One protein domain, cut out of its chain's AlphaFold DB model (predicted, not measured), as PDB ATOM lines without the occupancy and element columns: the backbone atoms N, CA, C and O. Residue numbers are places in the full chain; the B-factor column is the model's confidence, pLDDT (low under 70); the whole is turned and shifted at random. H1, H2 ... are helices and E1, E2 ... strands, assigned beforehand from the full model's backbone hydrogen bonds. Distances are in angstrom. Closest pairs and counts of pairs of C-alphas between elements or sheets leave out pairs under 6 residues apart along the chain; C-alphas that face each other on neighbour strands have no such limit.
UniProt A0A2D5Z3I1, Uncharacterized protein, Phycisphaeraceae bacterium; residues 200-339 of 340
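What this domain is: This is residues 200 to 339 of the 340 residues of an uncharacterized protein of Phycisphaeraceae bacterium (UniProt A0A2D5Z3I1). A strongly twisted sheet of six strands curls round one long helix, H4, and two helices, H3 and then H1, follow on from one end of H4. Beyond them a loose stretch with the short helix H2 reaches away from the sheet and adds to the length. The printed part has 140 residues, with four named helices and six named strands in the order E1 H1 H2 H3 E2 E3 E4 E5 H4 E6, and its class is mixed, helices and strands. The sheet, in the order E2 E3 E4 E5 E1 E6, is antiparallel throughout. The whole is only just compact, close to loose, with a radius of gyration of the C-alphas of 16.8 A, and elongated, spanning 54 by 33 by 24 A.

Where its parts are: In the sheet, E2 is residues 269 to 271, E3 residues 282 to 287 over 16.1 A, E4 residues 290 to 296 over 19.5 A and E5 residues 300 to 306 over 18.7 A. E1, residues 200 to 205, begins at C-alpha 200 (8.459, 5.746, 45.552) and covers 17.0 A; E6, residues 333 to 338, covers 15.9 A and ends at C-alpha 338 (9.103, 6.844, 50.742). H4, residues 311 to 328, is 25.5 A long, H1, residues 213 to 225, 18.4 A. H3 is residues 254 to 260, and H2, residues 242 to 248, begins at C-alpha 242 (36.961, 33.775, 38.519).

How they stand to each other: E2, E3, E4 and E5 form a meander, each strand the antiparallel neighbour of the one before, in three hairpins. N 270 and O 286 of E2 and E3 are 3.1 A apart, N 285 and O 292 of E3 and E4 2.9 A, and N 293 and O 304 of E4 and E5 2.8 A, within hydrogen-bond range. So are N 303 and O 201 of E5 and E1, at 2.8 A, and N 334 and O 204 of E1 and E6, at 2.7 A. H4 is on one face of the sheet, in two layers, helix over sheet; its C-alpha 326 is 6.0 A from C-alpha 333 of E6, their closest pair. E5, H4 and E6 form a split strand-helix-strand unit, two strands running the same way with E1 between them, and its crossover is right-handed. H3 touches H4, by residues 324 to 328 of H4 alone, at a shallow tilt of 25 degrees, opposite ways; the closest C-alphas, of Gln 256 and Leu 328, are 5.6 A apart. H1 touches H3 at a steep tilt of 64 degrees, the C-alphas of Ala 220 and Ile 257 being closest at 5.3 A. H2 touches no helix and is not on the sheet. In H1, H2, H3 and H4 every O i to N i+4 pair is within hydrogen-bond range.

The domain as a whole: The two C-alphas farthest apart, of Asp 239 and Pro 310, are 54.3 A apart. The printed part has no cut. The link from H1 to H2, 16 residues, is long. Mean pLDDT of the printed part is 82.8, and residues 228 to 250 and 273 to 279 are under 70.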
ATOM      1  N   ARG A 200       7.652   4.541  45.738       95.12
ATOM      2  CA  ARG A 200       8.459   5.746  45.552       95.12
ATOM      3  C   ARG A 200       9.807   5.642  46.242       95.12
ATOM      4  O   ARG A 200       9.921   5.123  47.357       95.12
ATOM      5  N   TRP A 201      10.819   6.171  45.573       96.69
ATOM      6  CA  TRP A 201      12.185   6.247  46.068       96.69
ATOM      7  C   TRP A 201      12.747   7.634  45.820       96.69
ATOM      8  O   TRP A 201      12.471   8.235  44.791       96.69
ATOM      9  N   ILE A 202      13.553   8.113  46.752       96.62
ATOM     10  CA  ILE A 202      14.292   9.364  46.633       96.62
ATOM     11  C   ILE A 202      15.771   9.002  46.562       96.62
ATOM     12  O   ILE A 202      16.258   8.225  47.392       96.62
ATOM     13  N   LEU A 203      16.452   9.515  45.541       97.56
ATOM     14  CA  LEU A 203      17.898   9.443  45.404       97.56
ATOM     15  C   LEU A 203      18.483  10.834  45.630       97.56
ATOM     16  O   LEU A 203      18.061  11.785  44.983       97.56
ATOM     17  N   GLU A 204      19.459  10.929  46.525       96.88
ATOM     18  CA  GLU A 204      20.093  12.190  46.929       96.88
ATOM     19  C   GLU A 204      21.601  11.998  46.989       96.88
ATOM     20  O   GLU A 204      22.074  10.910  47.344       96.88
ATOM     21  N   ARG A 205      22.369  13.047  46.708       96.69
ATOM     22  CA  ARG A 205      23.817  12.997  46.902       96.69
ATOM     23  C   ARG A 205      24.141  12.761  48.377       96.69
ATOM     24  O   ARG A 205      23.584  13.388  49.273       96.69
ATOM     25  N   ALA A 206      25.070  11.849  48.645       96.75
ATOM     26  CA  ALA A 206      25.472  11.482  50.001       96.75
ATOM     27  C   ALA A 206      26.228  12.605  50.731       96.75
ATOM     28  O   ALA A 206      26.356  12.554  51.954       96.75
ATOM     29  N   ASP A 207      26.736  13.595  49.994       95.50
ATOM     30  CA  ASP A 207      27.369  14.796  50.542       95.50
ATOM     31  C   ASP A 207      26.365  15.912  50.891       95.50
ATOM     32  O   ASP A 207      26.765  16.912  51.482       95.50
ATOM     33  N   GLY A 208      25.077  15.740  50.564       93.56
ATOM     34  CA  GLY A 208      24.022  16.732  50.790       93.56
ATOM     35  C   GLY A 208      24.051  17.929  49.833       93.56
ATOM     36  O   GLY A 208      23.304  18.882  50.047       93.56
ATOM     37  N   GLY A 209      24.909  17.906  48.808       91.88
ATOM     38  CA  GLY A 209      24.962  18.942  47.778       91.88
ATOM     39  C   GLY A 209      23.786  18.874  46.800       91.88
ATOM     40  O   GLY A 209      23.031  17.901  46.775       91.88
ATOM     41  N   ALA A 210      23.653  19.908  45.971       92.31
ATOM     42  CA  ALA A 210      22.750  19.892  44.825       92.31
ATOM     43  C   ALA A 210      23.293  18.988  43.703       92.31
ATOM     44  O   ALA A 210      24.504  18.813  43.547       92.31
ATOM     45  N   ASN A 211      22.383  18.425  42.919       92.12
ATOM     46  CA  ASN A 211      22.660  17.742  41.665       92.12
ATOM     47  C   ASN A 211      23.158  18.761  40.624       92.12
ATOM     48  O   ASN A 211      22.552  19.814  40.464       92.12
ATOM     49  N   ASN A 212      24.177  18.404  39.845       91.94
ATOM     50  CA  ASN A 212      24.723  19.197  38.733       91.94
ATOM     51  C   ASN A 212      24.065  18.835  37.385       91.94
ATOM     52  O   ASN A 212      24.634  19.031  36.308       91.94
ATOM     53  N   LEU A 213      22.901  18.177  37.420       92.38
ATOM     54  CA  LEU A 213      22.268  17.612  36.224       92.38
ATOM     55  C   LEU A 213      21.817  18.711  35.264       92.38
ATOM     56  O   LEU A 213      21.945  18.543  34.052       92.38
ATOM     57  N   TRP A 214      21.345  19.844  35.791       88.12
ATOM     58  CA  TRP A 214      20.938  20.985  34.976       88.12
ATOM     59  C   TRP A 214      22.127  21.588  34.223       88.12
ATOM     60  O   TRP A 214      22.036  21.825  33.018       88.12
ATOM     61  N   GLU A 215      23.265  21.760  34.891       87.00
ATOM     62  CA  GLU A 215      24.501  22.286  34.315       87.00
ATOM     63  C   GLU A 215      25.023  21.350  33.222       87.00
ATOM     64  O   GLU A 215      25.362  21.798  32.123       87.00
ATOM     65  N   ILE A 216      25.024  20.037  33.488       90.44
ATOM     66  CA  ILE A 216      25.469  19.026  32.525       90.44
ATOM     67  C   ILE A 216      24.540  18.993  31.299       90.44
ATOM     68  O   ILE A 216      25.025  18.964  30.163       90.44
ATOM     69  N   ARG A 217      23.213  19.038  31.493       88.88
ATOM     70  CA  ARG A 217      22.232  19.099  30.391       88.88
ATOM     71  C   ARG A 217      22.367  20.384  29.580       88.88
ATOM     72  O   ARG A 217      22.386  20.324  28.352       88.88
ATOM     73  N   SER A 218      22.523  21.521  30.250       84.75
ATOM     74  CA  SER A 218      22.704  22.822  29.602       84.75
ATOM     75  C   SER A 218      23.981  22.850  28.761       84.75
ATOM     76  O   SER A 218      23.974  23.324  27.625       84.75
ATOM     77  N   ALA A 219      25.075  22.273  29.265       85.19
ATOM     78  CA  ALA A 219      26.311  22.121  28.505       85.19
ATOM     79  C   ALA A 219      26.143  21.198  27.284       85.19
ATOM     80  O   ALA A 219      26.641  21.525  26.203       85.19
ATOM     81  N   ALA A 220      25.423  20.079  27.426       86.31
ATOM     82  CA  ALA A 220      25.115  19.180  26.313       86.31
ATOM     83  C   ALA A 220      24.319  19.893  25.204       86.31
ATOM     84  O   ALA A 220      24.713  19.842  24.038       86.31
ATOM     85  N   TRP A 221      23.264  20.622  25.580       84.00
ATOM     86  CA  TRP A 221      22.426  21.402  24.665       84.00
ATOM     87  C   TRP A 221      23.224  22.488  23.930       84.00
ATOM     88  O   TRP A 221      23.172  22.590  22.705       84.00
ATOM     89  N   ASN A 222      24.018  23.278  24.659       82.00
ATOM     90  CA  ASN A 222      24.842  24.335  24.063       82.00
ATOM     91  C   ASN A 222      25.820  23.777  23.028       82.00
ATOM     92  O   ASN A 222      26.003  24.363  21.959       82.00
ATOM     93  N   ARG A 223      26.406  22.609  23.314       81.25
ATOM     94  CA  ARG A 223      27.313  21.932  22.386       81.25
ATOM     95  C   ARG A 223      26.611  21.479  21.110       81.25
ATOM     96  O   ARG A 223      27.203  21.580  20.038       81.25
ATOM     97  N   GLU A 224      25.372  21.005  21.212       83.31
ATOM     98  CA  GLU A 224      24.554  20.617  20.055       83.31
ATOM     99  C   GLU A 224      24.181  21.819  19.181       83.31
ATOM    100  O   GLU A 224      24.198  21.711  17.954       83.31
ATOM    101  N   LEU A 225      23.924  22.979  19.792       80.06
ATOM    102  CA  LEU A 225      23.657  24.228  19.074       80.06
ATOM    103  C   LEU A 225      24.921  24.948  18.576       80.06
ATOM    104  O   LEU A 225      24.812  25.934  17.847       80.06
ATOM    105  N   GLY A 226      26.115  24.477  18.948       79.69
ATOM    106  CA  GLY A 226      27.380  25.141  18.626       79.69
ATOM    107  C   GLY A 226      27.554  26.503  19.309       79.69
ATOM    108  O   GLY A 226      28.338  27.317  18.826       79.69
ATOM    109  N   ILE A 227      26.825  26.753  20.403       71.56
ATOM    110  CA  ILE A 227      26.918  27.977  21.204       71.56
ATOM    111  C   ILE A 227      28.199  27.891  22.034       71.56
ATOM    112  O   ILE A 227      28.392  26.938  22.799       71.56
ATOM    113  N   SER A 228      29.100  28.857  21.861       62.50
ATOM    114  CA  SER A 228      30.352  28.892  22.614       62.50
ATOM    115  C   SER A 228      30.120  29.394  24.043       62.50
ATOM    116  O   SER A 228      29.118  30.042  24.335       62.50
ATOM    117  N   ILE A 229      31.056  29.120  24.958       55.69
ATOM    118  CA  ILE A 229      31.011  29.678  26.322       55.69
ATOM    119  C   ILE A 229      31.052  31.216  26.293       55.69
ATOM    120  O   ILE A 229      30.415  31.856  27.122       55.69
ATOM    121  N   GLU A 230      31.724  31.807  25.303       53.97
ATOM    122  CA  GLU A 230      31.800  33.261  25.106       53.97
ATOM    123  C   GLU A 230      30.436  33.868  24.731       53.97
ATOM    124  O   GLU A 230      30.164  35.013  25.081       53.97
ATOM    125  N   ASP A 231      29.546  33.084  24.111       58.56
ATOM    126  CA  ASP A 231      28.170  33.486  23.793       58.56
ATOM    127  C   ASP A 231      27.199  33.313  24.985       58.56
ATOM    128  O   ASP A 231      26.059  33.774  24.915       58.56
ATOM    129  N   ARG A 232      27.614  32.628  26.070       54.81
ATOM    130  CA  ARG A 232      26.777  32.346  27.261       54.81
ATOM    131  C   ARG A 232      26.697  33.508  28.243       54.81
ATOM    132  O   ARG A 232      25.768  33.543  29.048       54.81
ATOM    133  N   LEU A 233      27.689  34.393  28.249       52.78
ATOM    134  CA  LEU A 233      27.763  35.458  29.240       52.78
ATOM    135  C   LEU A 233      26.844  36.598  28.814       52.78
ATOM    136  O   LEU A 233      27.137  37.341  27.877       52.78
ATOM    137  N   ASP A 234      25.745  36.754  29.551       52.16
ATOM    138  CA  ASP A 234      25.090  38.050  29.664       52.16
ATOM    139  C   ASP A 234      26.193  39.095  29.939       52.16
ATOM    140  O   ASP A 234      27.028  38.860  30.823       52.16
ATOM    141  N   PRO A 235      26.268  40.221  29.207       53.91
ATOM    142  CA  PRO A 235      27.229  41.282  29.494       53.91
ATOM    143  C   PRO A 235      27.263  41.698  30.976       53.91
ATOM    144  O   PRO A 235      28.284  42.205  31.435       53.91
ATOM    145  N   MET A 236      26.179  41.466  31.731       47.84
ATOM    146  CA  MET A 236      26.102  41.689  33.180       47.84
ATOM    147  C   MET A 236      26.917  40.697  34.036       47.84
ATOM    148  O   MET A 236      27.281  41.036  35.159       47.84
ATOM    149  N   LEU A 237      27.236  39.502  33.528       51.06
ATOM    150  CA  LEU A 237      28.030  38.469  34.216       51.06
ATOM    151  C   LEU A 237      29.528  38.528  33.870       51.06
ATOM    152  O   LEU A 237      30.329  37.835  34.493       51.06
ATOM    153  N   ALA A 238      29.927  39.374  32.913       56.38
ATOM    154  CA  ALA A 238      31.318  39.509  32.466       56.38
ATOM    155  C   ALA A 238      32.288  40.016  33.558       56.38
ATOM    156  O   ALA A 238      33.499  39.855  33.417       56.38
ATOM    157  N   ASP A 239      31.759  40.599  34.639       56.59
ATOM    158  CA  ASP A 239      32.518  41.129  35.782       56.59
ATOM    159  C   ASP A 239      32.526  40.188  37.009       56.59
ATOM    160  O   ASP A 239      32.993  40.575  38.087       56.59
ATOM    161  N   LEU A 240      32.024  38.951  36.888       56.16
ATOM    162  CA  LEU A 240      32.116  37.977  37.978       56.16
ATOM    163  C   LEU A 240      33.576  37.613  38.276       56.16
ATOM    164  O   LEU A 240      34.416  37.489  37.384       56.16
ATOM    165  N   SER A 241      33.896  37.424  39.561       58.38
ATOM    166  CA  SER A 241      35.225  36.940  39.929       58.38
ATOM    167  C   SER A 241      35.433  35.522  39.374       58.38
ATOM    168  O   SER A 241      34.482  34.739  39.352       58.38
ATOM    169  N   PRO A 242      36.666  35.132  38.997       57.06
ATOM    170  CA  PRO A 242      36.961  33.775  38.519       57.06
ATOM    171  C   PRO A 242      36.538  32.665  39.495       57.06
ATOM    172  O   PRO A 242      36.287  31.531  39.104       57.06
ATOM    173  N   GLU A 243      36.464  32.993  40.785       50.50
ATOM    174  CA  GLU A 243      36.014  32.098  41.852       50.50
ATOM    175  C   GLU A 243      34.489  31.911  41.839       50.50
ATOM    176  O   GLU A 243      34.026  30.793  42.054       50.50
ATOM    177  N   LEU A 244      33.715  32.968  41.553       52.00
ATOM    178  CA  LEU A 244      32.266  32.868  41.354       52.00
ATOM    179  C   LEU A 244      31.940  32.187  40.022       52.00
ATOM    180  O   LEU A 244      31.043  31.359  39.976       52.00
ATOM    181  N   ASP A 245      32.693  32.488  38.965       52.00
ATOM    182  CA  ASP A 245      32.520  31.887  37.638       52.00
ATOM    183  C   ASP A 245      32.723  30.359  37.675       52.00
ATOM    184  O   ASP A 245      31.870  29.591  37.227       52.00
ATOM    185  N   CYS A 246      33.793  29.902  38.337       52.00
ATOM    186  CA  CYS A 246      34.075  28.480  38.557       52.00
ATOM    187  C   CYS A 246      33.050  27.801  39.488       52.00
ATOM    188  O   CYS A 246      32.711  26.635  39.298       52.00
ATOM    189  N   ALA A 247      32.520  28.526  40.482       52.56
ATOM    190  CA  ALA A 247      31.475  28.010  41.370       52.56
ATOM    191  C   ALA A 247      30.092  27.923  40.697       52.56
ATOM    192  O   ALA A 247      29.288  27.077  41.080       52.56
ATOM    193  N   LEU A 248      29.817  28.782  39.710       50.12
ATOM    194  CA  LEU A 248      28.540  28.857  38.989       50.12
ATOM    195  C   LEU A 248      28.530  28.028  37.697       50.12
ATOM    196  O   LEU A 248      27.463  27.743  37.156       50.12
ATOM    197  N   THR A 249      29.698  27.626  37.194       57.97
ATOM    198  CA  THR A 249      29.824  26.757  36.020       57.97
ATOM    199  C   THR A 249      30.809  25.618  36.298       57.97
ATOM    200  O   THR A 249      31.989  25.715  35.960       57.97
ATOM    201  N   PRO A 250      30.363  24.507  36.918       63.62
ATOM    202  CA  PRO A 250      31.229  23.347  37.087       63.62
ATOM    203  C   PRO A 250      31.775  22.892  35.724       63.62
ATOM    204  O   PRO A 250      31.058  22.908  34.721       63.62
ATOM    205  N   GLU A 251      33.048  22.487  35.677       75.31
ATOM    206  CA  GLU A 251      33.674  21.978  34.452       75.31
ATOM    207  C   GLU A 251      32.962  20.694  33.990       75.31
ATOM    208  O   GLU A 251      33.222  19.596  34.486       75.31
ATOM    209  N   VAL A 252      32.046  20.826  33.025       85.06
ATOM    210  CA  VAL A 252      31.337  19.689  32.429       85.06
ATOM    211  C   VAL A 252      32.215  19.026  31.370       85.06
ATOM    212  O   VAL A 252      32.599  19.637  30.372       85.06
ATOM    213  N   THR A 253      32.494  17.740  31.554       89.38
ATOM    214  CA  THR A 253      33.306  16.934  30.633       89.38
ATOM    215  C   THR A 253      32.482  16.316  29.497       89.38
ATOM    216  O   THR A 253      31.291  16.036  29.638       89.38
ATOM    217  N   ASP A 254      33.137  15.993  28.375       88.12
ATOM    218  CA  ASP A 254      32.524  15.258  27.253       88.12
ATOM    219  C   ASP A 254      31.930  13.914  27.703       88.12
ATOM    220  O   ASP A 254      30.862  13.510  27.248       88.12
ATOM    221  N   ALA A 255      32.598  13.231  28.639       91.25
ATOM    222  CA  ALA A 255      32.112  11.974  29.193       91.25
ATOM    223  C   ALA A 255      30.789  12.157  29.952       91.25
ATOM    224  O   ALA A 255      29.893  11.325  29.812       91.25
ATOM    225  N   GLN A 256      30.643  13.245  30.714       92.94
ATOM    226  CA  GLN A 256      29.394  13.565  31.410       92.94
ATOM    227  C   GLN A 256      28.266  13.896  30.428       92.94
ATOM    228  O   GLN A 256      27.146  13.429  30.619       92.94
ATOM    229  N   ILE A 257      28.567  14.620  29.345       89.62
ATOM    230  CA  ILE A 257      27.600  14.923  28.276       89.62
ATOM    231  C   ILE A 257      27.084  13.643  27.599       89.62
ATOM    232  O   ILE A 257      25.888  13.514  27.341       89.62
ATOM    233  N   GLU A 258      27.944  12.659  27.339       90.94
ATOM    234  CA  GLU A 258      27.478  11.386  26.773       90.94
ATOM    235  C   GLU A 258      26.692  10.545  27.793       90.94
ATOM    236  O   GLU A 258      25.699   9.897  27.452       90.94
ATOM    237  N   GLN A 259      27.090  10.575  29.066       92.94
ATOM    238  CA  GLN A 259      26.407   9.835  30.127       92.94
ATOM    239  C   GLN A 259      25.012  10.400  30.437       92.94
ATOM    240  O   GLN A 259      24.070   9.617  30.572       92.94
ATOM    241  N   ILE A 260      24.839  11.729  30.497       92.69
ATOM    242  CA  ILE A 260      23.549  12.355  30.843       92.69
ATOM    243  C   ILE A 260      22.443  12.006  29.834       92.69
ATOM    244  O   ILE A 260      21.288  11.814  30.221       92.69
ATOM    245  N   ARG A 261      22.793  11.834  28.549       89.12
ATOM    246  CA  ARG A 261      21.854  11.451  27.476       89.12
ATOM    247  C   ARG A 261      21.230  10.075  27.690       89.12
ATOM    248  O   ARG A 261      20.147   9.801  27.189       89.12
ATOM    249  N   THR A 262      21.913   9.206  28.429       90.06
ATOM    250  CA  THR A 262      21.485   7.824  28.677       90.06
ATOM    251  C   THR A 262      21.190   7.558  30.153       90.06
ATOM    252  O   THR A 262      20.940   6.414  30.530       90.06
ATOM    253  N   LEU A 263      21.164   8.601  30.996       92.69
ATOM    254  CA  LEU A 263      21.034   8.484  32.453       92.69
ATOM    255  C   LEU A 263      19.830   7.629  32.871       92.69
ATOM    256  O   LEU A 263      19.950   6.745  33.726       92.69
ATOM    257  N   TYR A 264      18.682   7.845  32.232       91.62
ATOM    258  CA  TYR A 264      17.462   7.100  32.527       91.62
ATOM    259  C   TYR A 264      17.295   5.840  31.693       91.62
ATOM    260  O   TYR A 264      16.462   5.010  32.024       91.62
ATOM    261  N   GLN A 265      18.112   5.606  30.671       85.56
ATOM    262  CA  GLN A 265      17.966   4.398  29.871       85.56
ATOM    263  C   GLN A 265      18.278   3.150  30.709       85.56
ATOM    264  O   GLN A 265      19.250   3.084  31.470       85.56
ATOM    265  N   SER A 266      17.432   2.131  30.577       77.75
ATOM    266  CA  SER A 266      17.627   0.818  31.184       77.75
ATOM    267  C   SER A 266      17.604  -0.261  30.099       77.75
ATOM    268  O   SER A 266      16.785  -0.192  29.184       77.75
ATOM    269  N   PRO A 267      18.427  -1.324  30.201       71.75
ATOM    270  CA  PRO A 267      18.389  -2.445  29.256       71.75
ATOM    271  C   PRO A 267      17.037  -3.178  29.203       71.75
ATOM    272  O   PRO A 267      16.818  -4.017  28.334       71.75
ATOM    273  N   PHE A 268      16.154  -2.909  30.169       71.69
ATOM    274  CA  PHE A 268      14.836  -3.531  30.309       71.69
ATOM    275  C   PHE A 268      13.689  -2.571  30.010       71.69
ATOM    276  O   PHE A 268      12.541  -2.943  30.249       71.69
ATOM    277  N   SER A 269      13.997  -1.357  29.547       75.56
ATOM    278  CA  SER A 269      12.998  -0.329  29.301       75.56
ATOM    279  C   SER A 269      12.902   0.062  27.842       75.56
ATOM    280  O   SER A 269      13.907   0.096  27.132       75.56
ATOM    281  N   GLN A 270      11.699   0.451  27.442       75.38
ATOM    282  CA  GLN A 270      11.497   1.298  26.274       75.38
ATOM    283  C   GLN A 270      11.172   2.704  26.767       75.38
ATOM    284  O   GLN A 270      10.425   2.872  27.728       75.38
ATOM    285  N   GLU A 271      11.786   3.706  26.149       74.25
ATOM    286  CA  GLU A 271      11.463   5.097  26.436       74.25
ATOM    287  C   GLU A 271      10.021   5.370  26.006       74.25
ATOM    288  O   GLU A 271       9.606   4.981  24.910       74.25
ATOM    289  N   ILE A 272       9.247   5.982  26.899       74.25
ATOM    290  CA  ILE A 272       7.892   6.421  26.583       74.25
ATOM    291  C   ILE A 272       8.021   7.873  26.143       74.25
ATOM    292  O   ILE A 272       8.486   8.700  26.926       74.25
ATOM    293  N   ALA A 273       7.615   8.171  24.909       63.25
ATOM    294  CA  ALA A 273       7.510   9.550  24.453       63.25
ATOM    295  C   ALA A 273       6.589  10.321  25.408       63.25
ATOM    296  O   ALA A 273       5.485   9.870  25.719       63.25
ATOM    297  N   THR A 274       7.061  11.456  25.908       59.16
ATOM    298  CA  THR A 274       6.219  12.392  26.646       59.16
ATOM    299  C   THR A 274       5.429  13.201  25.625       59.16
ATOM    300  O   THR A 274       6.021  13.822  24.751       59.16
ATOM    301  N   ASP A 275       4.097  13.175  25.710       48.69
ATOM    302  CA  ASP A 275       3.212  13.961  24.829       48.69
ATOM    303  C   ASP A 275       3.208  15.466  25.178       48.69
ATOM    304  O   ASP A 275       2.492  16.242  24.549       48.69
ATOM    305  N   ASP A 276       3.985  15.871  26.186       53.28
ATOM    306  CA  ASP A 276       4.008  17.218  26.745       53.28
ATOM    307  C   ASP A 276       5.447  17.756  26.703       53.28
ATOM    308  O   ASP A 276       6.309  17.306  27.464       53.28
ATOM    309  N   ASP A 277       5.715  18.683  25.778       46.84
ATOM    310  CA  ASP A 277       7.027  19.329  25.596       46.84
ATOM    311  C   ASP A 277       7.409  20.229  26.800       46.84
ATOM    312  O   ASP A 277       8.556  20.664  26.905       46.84
ATOM    313  N   ASP A 278       6.476  20.457  27.737       47.22
ATOM    314  CA  ASP A 278       6.606  21.398  28.857       47.22
ATOM    315  C   ASP A 278       7.037  20.744  30.197       47.22
ATOM    316  O   ASP A 278       7.295  21.444  31.182       47.22
ATOM    317  N   GLU A 279       7.162  19.411  30.288       67.44
ATOM    318  CA  GLU A 279       7.575  18.721  31.529       67.44
ATOM    319  C   GLU A 279       9.112  18.634  31.683       67.44
ATOM    320  O   GLU A 279       9.715  17.556  31.675       67.44
ATOM    321  N   HIS A 280       9.774  19.782  31.855       75.56
ATOM    322  CA  HIS A 280      11.214  19.824  32.132       75.56
ATOM    323  C   HIS A 280      11.597  18.999  33.375       75.56
ATOM    324  O   HIS A 280      10.976  19.101  34.433       75.56
ATOM    325  N   GLY A 281      12.655  18.189  33.250       85.75
ATOM    326  CA  GLY A 281      13.184  17.370  34.348       85.75
ATOM    327  C   GLY A 281      12.379  16.102  34.651       85.75
ATOM    328  O   GLY A 281      12.679  15.414  35.624       85.75
ATOM    329  N   ARG A 282      11.373  15.748  33.843       91.06
ATOM    330  CA  ARG A 282      10.581  14.529  34.036       91.06
ATOM    331  C   ARG A 282      10.839  13.507  32.937       91.06
ATOM    332  O   ARG A 282      10.680  13.784  31.756       91.06
ATOM    333  N   TYR A 283      11.168  12.284  33.340       90.88
ATOM    334  CA  TYR A 283      11.497  11.187  32.427       90.88
ATOM    335  C   TYR A 283      10.617   9.974  32.706       90.88
ATOM    336  O   TYR A 283      10.306   9.680  33.861       90.88
ATOM    337  N   ARG A 284      10.211   9.245  31.659       92.56
ATOM    338  CA  ARG A 284       9.350   8.058  31.777       92.56
ATOM    339  C   ARG A 284       9.896   6.882  30.979       92.56
ATOM    340  O   ARG A 284      10.316   7.013  29.833       92.56
ATOM    341  N   LEU A 285       9.834   5.707  31.591       91.62
ATOM    342  CA  LEU A 285      10.227   4.439  30.990       91.62
ATOM    343  C   LEU A 285       9.104   3.419  31.131       91.62
ATOM    344  O   LEU A 285       8.552   3.266  32.220       91.62
ATOM    345  N   ASP A 286       8.843   2.649  30.081       92.19
ATOM    346  CA  ASP A 286       8.064   1.421  30.192       92.19
ATOM    347  C   ASP A 286       8.999   0.301  30.628       92.19
ATOM    348  O   ASP A 286       9.919  -0.073  29.900       92.19
ATOM    349  N   VAL A 287       8.770  -0.248  31.816       92.44
ATOM    350  CA  VAL A 287       9.465  -1.437  32.298       92.44
ATOM    351  C   VAL A 287       8.443  -2.558  32.390       92.44
ATOM    352  O   VAL A 287       7.701  -2.660  33.362       92.44
ATOM    353  N   LYS A 288       8.412  -3.431  31.378       89.38
ATOM    354  CA  LYS A 288       7.496  -4.587  31.317       89.38
ATOM    355  C   LYS A 288       6.010  -4.186  31.437       89.38
ATOM    356  O   LYS A 288       5.256  -4.866  32.136       89.38
ATOM    357  N   GLY A 289       5.588  -3.111  30.772       90.50
ATOM    358  CA  GLY A 289       4.203  -2.629  30.817       90.50
ATOM    359  C   GLY A 289       3.854  -1.808  32.062       90.50
ATOM    360  O   GLY A 289       2.674  -1.609  32.338       90.50
ATOM    361  N   THR A 290       4.845  -1.408  32.866       93.44
ATOM    362  CA  THR A 290       4.662  -0.508  34.015       93.44
ATOM    363  C   THR A 290       5.524   0.731  33.838       93.44
ATOM    364  O   THR A 290       6.734   0.614  33.632       93.44
ATOM    365  N   THR A 291       4.917   1.906  33.983       94.81
ATOM    366  CA  THR A 291       5.630   3.182  33.921       94.81
ATOM    367  C   THR A 291       6.510   3.362  35.153       94.81
ATOM    368  O   THR A 291       6.046   3.287  36.294       94.81
ATOM    369  N   VAL A 292       7.791   3.630  34.917       95.25
ATOM    370  CA  VAL A 292       8.725   4.150  35.917       95.25
ATOM    371  C   VAL A 292       9.026   5.592  35.547       95.25
ATOM    372  O   VAL A 292       9.574   5.859  34.476       95.25
ATOM    373  N   ARG A 293       8.640   6.512  36.426       94.94
ATOM    374  CA  ARG A 293       8.834   7.950  36.259       94.94
ATOM    375  C   ARG A 293       9.980   8.436  37.136       94.94
ATOM    376  O   ARG A 293      10.122   7.977  38.267       94.94
ATOM    377  N   PHE A 294      10.764   9.367  36.615       94.88
ATOM    378  CA  PHE A 294      11.847  10.049  37.308       94.88
ATOM    379  C   PHE A 294      11.552  11.543  37.272       94.88
ATOM    380  O   PHE A 294      11.404  12.103  36.190       94.88
ATOM    381  N   ASP A 295      11.445  12.163  38.437       93.56
ATOM    382  CA  ASP A 295      11.312  13.607  38.592       93.56
ATOM    383  C   ASP A 295      12.658  14.149  39.110       93.56
ATOM    384  O   ASP A 295      13.044  13.861  40.247       93.56
ATOM    385  N   GLU A 296      13.396  14.875  38.265       93.38
ATOM    386  CA  GLU A 296      14.645  15.564  38.612       93.38
ATOM    387  C   GLU A 296      14.343  16.849  39.389       93.38
ATOM    388  O   GLU A 296      13.690  17.765  38.890       93.38
ATOM    389  N   GLY A 297      14.851  16.927  40.614       90.94
ATOM    390  CA  GLY A 297      14.914  18.145  41.407       90.94
ATOM    391  C   GLY A 297      16.358  18.587  41.643       90.94
ATOM    392  O   GLY A 297      17.317  17.859  41.380       90.94
ATOM    393  N   MET A 298      16.510  19.786  42.206       90.19
ATOM    394  CA  MET A 298      17.826  20.357  42.508       90.19
ATOM    395  C   MET A 298      18.636  19.492  43.482       90.19
ATOM    396  O   MET A 298      19.836  19.364  43.309       90.19
ATOM    397  N   TYR A 299      18.005  18.871  44.482       92.75
ATOM    398  CA  TYR A 299      18.703  18.083  45.515       92.75
ATOM    399  C   TYR A 299      18.381  16.589  45.480       92.75
ATOM    400  O   TYR A 299      19.037  15.787  46.140       92.75
ATOM    401  N   GLU A 300      17.364  16.196  44.720       94.88
ATOM    402  CA  GLU A 300      16.841  14.838  44.737       94.88
ATOM    403  C   GLU A 300      16.343  14.409  43.364       94.88
ATOM    404  O   GLU A 300      15.939  15.234  42.550       94.88
ATOM    405  N   ILE A 301      16.321  13.100  43.134       96.38
ATOM    406  CA  ILE A 301      15.541  12.484  42.065       96.38
ATOM    407  C   ILE A 301      14.482  11.605  42.712       96.38
ATOM    408  O   ILE A 301      14.810  10.673  43.456       96.38
ATOM    409  N   VAL A 302      13.218  11.865  42.391       96.00
ATOM    410  CA  VAL A 302      12.103  11.034  42.842       96.00
ATOM    411  C   VAL A 302      11.788  10.003  41.767       96.00
ATOM    412  O   VAL A 302      11.445  10.340  40.639       96.00
ATOM    413  N   VAL A 303      11.891   8.725  42.120       96.62
ATOM    414  CA  VAL A 303      11.512   7.598  41.265       96.62
ATOM    415  C   VAL A 303      10.143   7.104  41.695       96.62
ATOM    416  O   VAL A 303       9.984   6.673  42.836       96.62
ATOM    417  N   THR A 304       9.176   7.116  40.782       95.81
ATOM    418  CA  THR A 304       7.806   6.646  41.017       95.81
ATOM    419  C   THR A 304       7.491   5.463  40.110       95.81
ATOM    420  O   THR A 304       7.618   5.550  38.891       95.81
ATOM    421  N   ILE A 305       7.070   4.344  40.701       95.62
ATOM    422  CA  ILE A 305       6.614   3.157  39.971       95.62
ATOM    423  C   ILE A 305       5.087   3.179  39.935       95.62
ATOM    424  O   ILE A 305       4.429   2.864  40.930       95.62
ATOM    425  N   GLU A 306       4.525   3.535  38.783       94.56
ATOM    426  CA  GLU A 306       3.085   3.721  38.585       94.56
ATOM    427  C   GLU A 306       2.382   2.382  38.303       94.56
ATOM    428  O   GLU A 306       1.794   2.147  37.249       94.56
ATOM    429  N   GLY A 307       2.488   1.446  39.247       92.44
ATOM    430  CA  GLY A 307       1.942   0.102  39.101       92.44
ATOM    431  C   GLY A 307       2.592  -0.890  40.052       92.44
ATOM    432  O   GLY A 307       2.884  -0.569  41.201       92.44
ATOM    433  N   GLN A 308       2.781  -2.124  39.588       92.44
ATOM    434  CA  GLN A 308       3.418  -3.184  40.367       92.44
ATOM    435  C   GLN A 308       4.544  -3.808  39.554       92.44
ATOM    436  O   GLN A 308       4.312  -4.381  38.491       92.44
ATOM    437  N   LEU A 309       5.759  -3.746  40.093       92.69
ATOM    438  CA  LEU A 309       6.933  -4.394  39.525       92.69
ATOM    439  C   LEU A 309       7.508  -5.416  40.509       92.69
ATOM    440  O   LEU A 309       7.490  -5.184  41.718       92.69
ATOM    441  N   PRO A 310       8.063  -6.545  40.025       94.06
ATOM    442  CA  PRO A 310       8.788  -7.464  40.893       94.06
ATOM    443  C   PRO A 310       9.928  -6.737  41.610       94.06
ATOM    444  O   PRO A 310      10.679  -6.003  40.966       94.06
ATOM    445  N   ALA A 311      10.110  -6.995  42.908       93.75
ATOM    446  CA  ALA A 311      11.121  -6.320  43.730       93.75
ATOM    447  C   ALA A 311      12.540  -6.393  43.132       93.75
ATOM    448  O   ALA A 311      13.274  -5.413  43.167       93.75
ATOM    449  N   GLU A 312      12.900  -7.516  42.504       94.31
ATOM    450  CA  GLU A 312      14.177  -7.667  41.792       94.31
ATOM    451  C   GLU A 312      14.290  -6.722  40.581       94.31
ATOM    452  O   GLU A 312      15.356  -6.190  40.295       94.31
ATOM    453  N   THR A 313      13.191  -6.485  39.856       92.94
ATOM    454  CA  THR A 313      13.185  -5.534  38.732       92.94
ATOM    455  C   THR A 313      13.339  -4.102  39.244       92.94
ATOM    456  O   THR A 313      14.139  -3.354  38.688       92.94
ATOM    457  N   VAL A 314      12.645  -3.749  40.331       93.75
ATOM    458  CA  VAL A 314      12.775  -2.440  40.991       93.75
ATOM    459  C   VAL A 314      14.209  -2.200  41.462       93.75
ATOM    460  O   VAL A 314      14.808  -1.189  41.103       93.75
ATOM    461  N   ASP A 315      14.795  -3.146  42.197       94.50
ATOM    462  CA  ASP A 315      16.157  -3.008  42.721       94.50
ATOM    463  C   ASP A 315      17.200  -2.892  41.601       94.50
ATOM    464  O   ASP A 315      18.120  -2.085  41.707       94.50
ATOM    465  N   ARG A 316      17.025  -3.607  40.483       93.44
ATOM    466  CA  ARG A 316      17.910  -3.480  39.315       93.44
ATOM    467  C   ARG A 316      17.813  -2.116  38.638       93.44
ATOM    468  O   ARG A 316      18.845  -1.576  38.248       93.44
ATOM    469  N   VAL A 317      16.604  -1.565  38.491       92.88
ATOM    470  CA  VAL A 317      16.408  -0.213  37.937       92.88
ATOM    471  C   VAL A 317      17.069   0.823  38.846       92.88
ATOM    472  O   VAL A 317      17.867   1.627  38.370       92.88
ATOM    473  N   LEU A 318      16.802   0.756  40.153       95.06
ATOM    474  CA  LEU A 318      17.343   1.701  41.129       95.06
ATOM    475  C   LEU A 318      18.862   1.594  41.273       95.06
ATOM    476  O   LEU A 318      19.528   2.619  41.344       95.06
ATOM    477  N   THR A 319      19.418   0.381  41.297       95.00
ATOM    478  CA  THR A 319      20.874   0.165  41.374       95.00
ATOM    479  C   THR A 319      21.564   0.688  40.120       95.00
ATOM    480  O   THR A 319      22.544   1.414  40.224       95.00
ATOM    481  N   GLY A 320      21.010   0.410  38.934       94.06
ATOM    482  CA  GLY A 320      21.565   0.935  37.688       94.06
ATOM    483  C   GLY A 320      21.524   2.465  37.614       94.06
ATOM    484  O   GLY A 320      22.494   3.073  37.167       94.06
ATOM    485  N   LEU A 321      20.430   3.094  38.061       95.50
ATOM    486  CA  LEU A 321      20.347   4.555  38.140       95.50
ATOM    487  C   LEU A 321      21.358   5.115  39.148       95.50
ATOM    488  O   LEU A 321      22.074   6.058  38.828       95.50
ATOM    489  N   HIS A 322      21.437   4.518  40.336       95.38
ATOM    490  CA  HIS A 322      22.359   4.918  41.400       95.38
ATOM    491  C   HIS A 322      23.822   4.889  40.940       95.38
ATOM    492  O   HIS A 322      24.533   5.874  41.117       95.38
ATOM    493  N   GLU A 323      24.250   3.815  40.271       95.19
ATOM    494  CA  GLU A 323      25.603   3.702  39.714       95.19
ATOM    495  C   GLU A 323      25.874   4.759  38.638       95.19
ATOM    496  O   GLU A 323      26.948   5.362  38.618       95.19
ATOM    497  N   ARG A 324      24.912   5.011  37.741       96.00
ATOM    498  CA  ARG A 324      25.070   6.024  36.687       96.00
ATOM    499  C   ARG A 324      25.142   7.435  37.252       96.00
ATOM    500  O   ARG A 324      26.019   8.175  36.828       96.00
ATOM    501  N   LEU A 325      24.291   7.780  38.218       96.56
ATOM    502  CA  LEU A 325      24.355   9.064  38.921       96.56
ATOM    503  C   LEU A 325      25.696   9.238  39.629       96.56
ATOM    504  O   LEU A 325      26.351  10.265  39.463       96.56
ATOM    505  N   ALA A 326      26.143   8.211  40.354       95.56
ATOM    506  CA  ALA A 326      27.391   8.291  41.094       95.56
ATOM    507  C   ALA A 326      28.615   8.462  40.184       95.56
ATOM    508  O   ALA A 326      29.538   9.204  40.519       95.56
ATOM    509  N   ASN A 327      28.605   7.810  39.019       95.00
ATOM    510  CA  ASN A 327      29.642   7.978  38.004       95.00
ATOM    511  C   ASN A 327      29.572   9.359  37.335       95.00
ATOM    512  O   ASN A 327      30.603  10.016  37.203       95.00
ATOM    513  N   LEU A 328      28.372   9.800  36.948       95.12
ATOM    514  CA  LEU A 328      28.139  11.073  36.264       95.12
ATOM    515  C   LEU A 328      28.583  12.267  37.116       95.12
ATOM    516  O   LEU A 328      29.231  13.191  36.629       95.12
ATOM    517  N   GLU A 329      28.260  12.228  38.402       93.31
ATOM    518  CA  GLU A 329      28.536  13.313  39.342       93.31
ATOM    519  C   GLU A 329      29.813  13.112  40.165       93.31
ATOM    520  O   GLU A 329      30.139  13.929  41.028       93.31
ATOM    521  N   SER A 330      30.519  11.999  39.940       93.44
ATOM    522  CA  SER A 330      31.705  11.599  40.711       93.44
ATOM    523  C   SER A 330      31.492  11.666  42.233       93.44
ATOM    524  O   SER A 330      32.408  11.988  42.989       93.44
ATOM    525  N   THR A 331      30.269  11.382  42.689       94.50
ATOM    526  CA  THR A 331      29.826  11.535  44.083       94.50
ATOM    527  C   THR A 331      28.913  10.379  44.462       94.50
ATOM    528  O   THR A 331      28.096   9.938  43.665       94.50
ATOM    529  N   ALA A 332      29.020   9.859  45.685       96.50
ATOM    530  CA  ALA A 332      28.124   8.798  46.136       96.50
ATOM    531  C   ALA A 332      26.682   9.308  46.289       96.50
ATOM    532  O   ALA A 332      26.463  10.434  46.716       96.50
ATOM    533  N   TYR A 333      25.703   8.447  46.022       97.44
ATOM    534  CA  TYR A 333      24.289   8.725  46.267       97.44
ATOM    535  C   TYR A 333      23.744   7.865  47.411       97.44
ATOM    536  O   TYR A 333      24.244   6.774  47.696       97.44
ATOM    537  N   THR A 334      22.679   8.329  48.042       97.06
ATOM    538  CA  THR A 334      21.839   7.557  48.958       97.06
ATOM    539  C   THR A 334      20.501   7.260  48.289       97.06
ATOM    540  O   THR A 334      20.108   7.949  47.350       97.06
ATOM    541  N   ARG A 335      19.823   6.194  48.726       95.81
ATOM    542  CA  ARG A 335      18.479   5.840  48.250       95.81
ATOM    543  C   ARG A 335      17.561   5.573  49.437       95.81
ATOM    544  O   ARG A 335      17.884   4.733  50.281       95.81
ATOM    545  N   THR A 336      16.409   6.230  49.462       96.06
ATOM    546  CA  THR A 336      15.431   6.126  50.552       96.06
ATOM    547  C   THR A 336      14.063   5.789  49.981       96.06
ATOM    548  O   THR A 336      13.596   6.450  49.058       96.06
ATOM    549  N   ARG A 337      13.404   4.753  50.512       94.75
ATOM    550  CA  ARG A 337      12.016   4.446  50.142       94.75
ATOM    551  C   ARG A 337      11.084   5.391  50.884       94.75
ATOM    552  O   ARG A 337      11.189   5.506  52.103       94.75
ATOM    553  N   VAL A 338      10.150   5.996  50.166       90.06
ATOM    554  CA  VAL A 338       9.103   6.844  50.742       90.06
ATOM    555  C   VAL A 338       7.774   6.118  50.649       90.06
ATOM    556  O   VAL A 338       7.378   5.646  49.583       90.06
ATOM    557  N   ASN A 339       7.093   6.007  51.787       71.19
ATOM    558  CA  ASN A 339       5.736   5.481  51.818       71.19
ATOM    559  C   ASN A 339       4.788   6.562  51.285       71.19
ATOM    560  O   ASN A 339       4.928   7.733  51.640       71.19
TER     561      ASN A 339